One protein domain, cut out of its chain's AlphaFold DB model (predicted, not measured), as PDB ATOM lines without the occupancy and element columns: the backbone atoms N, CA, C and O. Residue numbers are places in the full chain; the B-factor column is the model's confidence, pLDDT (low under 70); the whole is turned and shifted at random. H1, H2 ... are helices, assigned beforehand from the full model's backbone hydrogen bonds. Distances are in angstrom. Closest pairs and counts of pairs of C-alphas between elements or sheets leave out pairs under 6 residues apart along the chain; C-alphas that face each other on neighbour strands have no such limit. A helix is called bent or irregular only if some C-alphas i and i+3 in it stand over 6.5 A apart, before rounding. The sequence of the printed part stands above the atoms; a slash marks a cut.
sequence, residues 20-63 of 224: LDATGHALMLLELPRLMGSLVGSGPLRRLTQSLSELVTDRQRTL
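What this domain is: This is residues 20 to 63 of the 224 residues of an uncharacterized protein of Nannocystis exedens (UniProt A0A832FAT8). Two helices of near-equal length, H1 then H2, fold back on each other as a helical hairpin, joined by a tight turn and crossing at a slant, closest near the middle of each at Pro 33 of H1 and Thr 49 of H2. Residues 22 to 28, of which 25 to 28 belong to H1, stick out. The printed part has 44 residues, two named helices and no named strand: all helix. It is only just loose, close to compact, with a radius of gyration of the C-alphas of 11.2 A, and flat, spanning 33 by 23 by 11 A.

Where its parts are: H1, residues 25 to 39, runs 20.1 A from C-alpha 25 at (143.407, 159.672, 177.987). It is only just irregular: C-alphas 30 and 33 are 7.0 A apart. H2, residues 44 to 57, runs 20.2 A to C-alpha 57 at (131.083, 148.352, 175.175).

How they stand to each other: H1 and H2, a hairpin, touch; their closest C-alphas, those of Pro 33 and Thr 49, are 4.7 A apart. They run opposite ways at a steep tilt of 40 degrees. Every O i to N i+4 pair in H2 is within hydrogen-bond range, and 9 of 11 in H1.

The domain as a whole: The C-alphas farthest apart, those of Ala 22 and Gly 43, are 33.8 A apart. The printed part has no cut, and the link from H1 to H2 is tight. Residues 22 to 24 have pLDDT under 70.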
ATOM      1  N   LEU A  20     142.749 152.719 185.614       87.38
ATOM      2  CA  LEU A  20     142.939 153.476 184.383       87.38
ATOM      3  C   LEU A  20     143.536 154.845 184.702       87.38
ATOM      4  O   LEU A  20     143.341 155.379 185.791       87.38
ATOM      5  N   ASP A  21     144.219 155.443 183.725       79.69
ATOM      6  CA  ASP A  21     144.759 156.792 183.882       79.69
ATOM      7  C   ASP A  21     143.678 157.798 184.301       79.69
ATOM      8  O   ASP A  21     142.561 157.809 183.786       79.69
ATOM      9  N   ALA A  22     144.038 158.712 185.202       66.38
ATOM     10  CA  ALA A  22     143.115 159.664 185.827       66.38
ATOM     11  C   ALA A  22     142.558 160.754 184.881       66.38
ATOM     12  O   ALA A  22     141.892 161.680 185.330       66.38
ATOM     13  N   THR A  23     142.859 160.695 183.583       61.88
ATOM     14  CA  THR A  23     142.568 161.763 182.612       61.88
ATOM     15  C   THR A  23     141.670 161.256 181.484       61.88
ATOM     16  O   THR A  23     141.509 160.050 181.301       61.88
ATOM     17  N   GLY A  24     141.159 162.162 180.641       63.78
ATOM     18  CA  GLY A  24     140.478 161.796 179.391       63.78
ATOM     19  C   GLY A  24     141.280 160.852 178.472       63.78
ATOM     20  O   GLY A  24     140.693 160.223 177.595       63.78
ATOM     21  N   HIS A  25     142.593 160.671 178.692       70.25
ATOM     22  CA  HIS A  25     143.407 159.672 177.987       70.25
ATOM     23  C   HIS A  25     142.949 158.228 178.231       70.25
ATOM     24  O   HIS A  25     143.064 157.405 177.323       70.25
ATOM     25  N   ALA A  26     142.380 157.916 179.400       75.12
ATOM     26  CA  ALA A  26     141.815 156.591 179.647       75.12
ATOM     27  C   ALA A  26     140.678 156.266 178.672       75.12
ATOM     28  O   ALA A  26     140.578 155.134 178.203       75.12
ATOM     29  N   LEU A  27     139.861 157.259 178.297       78.88
ATOM     30  CA  LEU A  27     138.826 157.057 177.284       78.88
ATOM     31  C   LEU A  27     139.437 156.754 175.918       78.88
ATOM     32  O   LEU A  27     139.002 155.806 175.274       78.88
ATOM     33  N   MET A  28     140.493 157.466 175.512       79.44
ATOM     34  CA  MET A  28     141.185 157.160 174.254       79.44
ATOM     35  C   MET A  28     141.743 155.732 174.224       79.44
ATOM     36  O   MET A  28     141.663 155.061 173.195       79.44
ATOM     37  N   LEU A  29     142.278 155.236 175.346       81.06
ATOM     38  CA  LEU A  29     142.728 153.846 175.449       81.06
ATOM     39  C   LEU A  29     141.570 152.862 175.215       81.06
ATOM     40  O   LEU A  29     141.739 151.872 174.502       81.06
ATOM     41  N   LEU A  30     140.393 153.149 175.778       84.19
ATOM     42  CA  LEU A  30     139.188 152.332 175.607       84.19
ATOM     43  C   LEU A  30     138.593 152.435 174.190       84.19
ATOM     44  O   LEU A  30     137.947 151.497 173.727       84.19
ATOM     45  N   GLU A  31     138.852 153.527 173.470       82.50
ATOM     46  CA  GLU A  31     138.468 153.699 172.064       82.50
ATOM     47  C   GLU A  31     139.421 153.034 171.070       82.50
ATOM     48  O   GLU A  31     139.031 152.737 169.934       82.50
ATOM     49  N   LEU A  32     140.668 152.795 171.473       86.19
ATOM     50  CA  LEU A  32     141.721 152.308 170.589       86.19
ATOM     51  C   LEU A  32     141.336 151.037 169.807       86.19
ATOM     52  O   LEU A  32     141.622 150.995 168.608       86.19
ATOM     53  N   PRO A  33     140.650 150.026 170.387       86.31
ATOM     54  CA  PRO A  33     140.202 148.863 169.623       86.31
ATOM     55  C   PRO A  33     139.263 149.231 168.468       86.31
ATOM     56  O   PRO A  33     139.391 148.692 167.368       86.31
ATOM     57  N   ARG A  34     138.352 150.186 168.680       85.06
ATOM     58  CA  ARG A  34     137.418 150.650 167.648       85.06
ATOM     59  C   ARG A  34     138.152 151.398 166.534       85.06
ATOM     60  O   ARG A  34     137.885 151.144 165.361       85.06
ATOM     61  N   LEU A  35     139.096 152.269 166.896       86.25
ATOM     62  CA  LEU A  35     139.920 153.024 165.943       86.25
ATOM     63  C   LEU A  35     140.841 152.105 165.128       86.25
ATOM     64  O   LEU A  35     140.906 152.206 163.909       86.25
ATOM     65  N   MET A  36     141.512 151.151 165.769       86.06
ATOM     66  CA  MET A  36     142.340 150.163 165.071       86.06
ATOM     67  C   MET A  36     141.501 149.277 164.145       86.06
ATOM     68  O   MET A  36     141.918 148.961 163.032       86.06
ATOM     69  N   GLY A  37     140.285 148.919 164.564       84.50
ATOM     70  CA  GLY A  37     139.361 148.132 163.754       84.50
ATOM     71  C   GLY A  37     138.926 148.814 162.453       84.50
ATOM     72  O   GLY A  37     138.649 148.107 161.484       84.50
ATOM     73  N   SER A  38     138.886 150.152 162.395       83.69
ATOM     74  CA  SER A  38     138.575 150.876 161.154       83.69
ATOM     75  C   SER A  38     139.770 150.971 160.199       83.69
ATOM     76  O   SER A  38     139.569 151.064 158.990       83.69
ATOM     77  N   LEU A  39     140.998 150.896 160.721       87.56
ATOM     78  CA  LEU A  39     142.239 150.949 159.940       87.56
ATOM     79  C   LEU A  39     142.656 149.578 159.389       87.56
ATOM     80  O   LEU A  39     143.277 149.490 158.331       87.56
ATOM     81  N   VAL A  40     142.325 148.495 160.097       84.88
ATOM     82  CA  VAL A  40     142.699 147.130 159.708       84.88
ATOM     83  C   VAL A  40     141.592 146.492 158.861       84.88
ATOM     84  O   VAL A  40     140.465 146.292 159.314       84.88
ATOM     85  N   GLY A  41     141.929 146.117 157.624       80.62
ATOM     86  CA  GLY A  41     140.979 145.541 156.667       80.62
ATOM     87  C   GLY A  41     140.427 144.175 157.087       80.62
ATOM     88  O   GLY A  41     139.249 144.045 157.413       80.62
ATOM     89  N   SER A  42     141.265 143.136 157.073       86.25
ATOM     90  CA  SER A  42     140.850 141.757 157.358       86.25
ATOM     91  C   SER A  42     141.926 140.974 158.120       86.25
ATOM     92  O   SER A  42     143.037 141.452 158.344       86.25
ATOM     93  N   GLY A  43     141.578 139.763 158.559       90.12
ATOM     94  CA  GLY A  43     142.505 138.852 159.229       90.12
ATOM     95  C   GLY A  43     142.386 138.826 160.760       90.12
ATOM     96  O   GLY A  43     141.435 139.367 161.331       90.12
ATOM     97  N   PRO A  44     143.319 138.137 161.444       89.50
ATOM     98  CA  PRO A  44     143.251 137.900 162.886       89.50
ATOM     99  C   PRO A  44     143.200 139.182 163.720       89.50
ATOM    100  O   PRO A  44     142.445 139.246 164.684       89.50
ATOM    101  N   LEU A  45     143.947 140.215 163.319       89.06
ATOM    102  CA  LEU A  45     144.009 141.481 164.048       89.06
ATOM    103  C   LEU A  45     142.661 142.213 164.048       89.06
ATOM    104  O   LEU A  45     142.216 142.645 165.105       89.06
ATOM    105  N   ARG A  46     141.962 142.262 162.905       88.19
ATOM    106  CA  ARG A  46     140.620 142.860 162.813       88.19
ATOM    107  C   ARG A  46     139.611 142.151 163.719       88.19
ATOM    108  O   ARG A  46     138.793 142.804 164.361       88.19
ATOM    109  N   ARG A  47     139.680 140.816 163.794       89.38
ATOM    110  CA  ARG A  47     138.826 140.040 164.708       89.38
ATOM    111  C   ARG A  47     139.132 140.367 166.166       89.38
ATOM    112  O   ARG A  47     138.204 140.581 166.931       89.38
ATOM    113  N   LEU A  48     140.412 140.463 166.533       90.62
ATOM    114  CA  LEU A  48     140.824 140.826 167.892       90.62
ATOM    115  C   LEU A  48     140.337 142.223 168.292       90.62
ATOM    116  O   LEU A  48     139.754 142.378 169.360       90.62
ATOM    117  N   THR A  49     140.529 143.230 167.437       91.38
ATOM    118  CA  THR A  49     140.100 144.608 167.725       91.38
ATOM    119  C   THR A  49     138.582 144.717 167.835       91.38
ATOM    120  O   THR A  49     138.078 145.419 168.708       91.38
ATOM    121  N   GLN A  50     137.844 143.979 166.998       90.06
ATOM    122  CA  GLN A  50     136.390 143.910 167.080       90.06
ATOM    123  C   GLN A  50     135.926 143.233 168.376       90.06
ATOM    124  O   GLN A  50     135.118 143.813 169.093       90.06
ATOM    125  N   SER A  51     136.480 142.071 168.729       91.12
ATOM    126  CA  SER A  51     136.129 141.381 169.975       91.12
ATOM    127  C   SER A  51     136.457 142.205 171.224       91.12
ATOM    128  O   SER A  51     135.695 142.177 172.186       91.12
ATOM    129  N   LEU A  52     137.561 142.961 171.216       90.81
ATOM    130  CA  LEU A  52     137.892 143.894 172.297       90.81
ATOM    131  C   LEU A  52     136.899 145.055 172.369       90.81
ATOM    132  O   LEU A  52     136.441 145.383 173.459       90.81
ATOM    133  N   SER A  53     136.529 145.642 171.228       89.56
ATOM    134  CA  SER A  53     135.516 146.698 171.191       89.56
ATOM    135  C   SER A  53     134.177 146.197 171.734       89.56
ATOM    136  O   SER A  53     133.583 146.869 172.565       89.56
ATOM    137  N   GLU A  54     133.732 145.010 171.312       90.31
ATOM    138  CA  GLU A  54     132.500 144.373 171.797       90.31
ATOM    139  C   GLU A  54     132.564 144.049 173.294       90.31
ATOM    140  O   GLU A  54     131.547 144.100 173.980       90.31
ATOM    141  N   LEU A  55     133.737 143.683 173.818       90.25
ATOM    142  CA  LEU A  55     133.924 143.440 175.248       90.25
ATOM    143  C   LEU A  55     133.806 144.733 176.058       90.25
ATOM    144  O   LEU A  55     133.133 144.753 177.085       90.25
ATOM    145  N   VAL A  56     134.467 145.796 175.602       89.19
ATOM    146  CA  VAL A  56     134.556 147.079 176.307       89.19
ATOM    147  C   VAL A  56     133.216 147.826 176.317       89.19
ATOM    148  O   VAL A  56     132.901 148.484 177.304       89.19
ATOM    149  N   THR A  57     132.404 147.697 175.263       87.94
ATOM    150  CA  THR A  57     131.083 148.352 175.175       87.94
ATOM    151  C   THR A  57     129.927 147.515 175.730       87.94
ATOM    152  O   THR A  57     128.807 148.012 175.851       87.94
ATOM    153  N   ASP A  58     130.155 146.250 176.087       88.25
ATOM    154  CA  ASP A  58     129.117 145.403 176.674       88.25
ATOM    155  C   ASP A  58     128.932 145.704 178.165       88.25
ATOM    156  O   ASP A  58     129.729 145.279 179.001       88.25
ATOM    157  N   ARG A  59     127.821 146.372 178.505       87.31
ATOM    158  CA  ARG A  59     127.432 146.730 179.881       87.31
ATOM    159  C   ARG A  59     127.362 145.541 180.848       87.31
ATOM    160  O   ARG A  59     127.508 145.740 182.048       87.31
ATOM    161  N   GLN A  60     127.113 144.326 180.359       86.06
ATOM    162  CA  GLN A  60     127.048 143.124 181.199       86.06
ATOM    163  C   GLN A  60     128.437 142.561 181.520       86.06
ATOM    164  O   GLN A  60     128.584 141.778 182.457       86.06
ATOM    165  N   ARG A  61     129.463 142.934 180.744       86.25
ATOM    166  CA  ARG A  61     130.840 142.438 180.898       86.25
ATOM    167  C   ARG A  61     131.816 143.503 181.389       86.25
ATOM    168  O   ARG A  61     132.751 143.158 182.107       86.25
ATOM    169  N   THR A  62     131.591 144.763 181.028       88.75
ATOM    170  CA  THR A  62     132.463 145.895 181.348       88.75
ATOM    171  C   THR A  62     131.640 147.060 181.887       88.75
ATOM    172  O   THR A  62     130.682 147.516 181.263       88.75
ATOM    173  N   LEU A  63     132.051 147.570 183.047       89.50
ATOM    174  CA  LEU A  63     131.502 148.772 183.664       89.50
ATOM    175  C   LEU A  63     132.647 149.704 184.044       89.50
ATOM    176  O   LEU A  63     133.642 149.272 184.626       89.50
TER     177      LEU A  63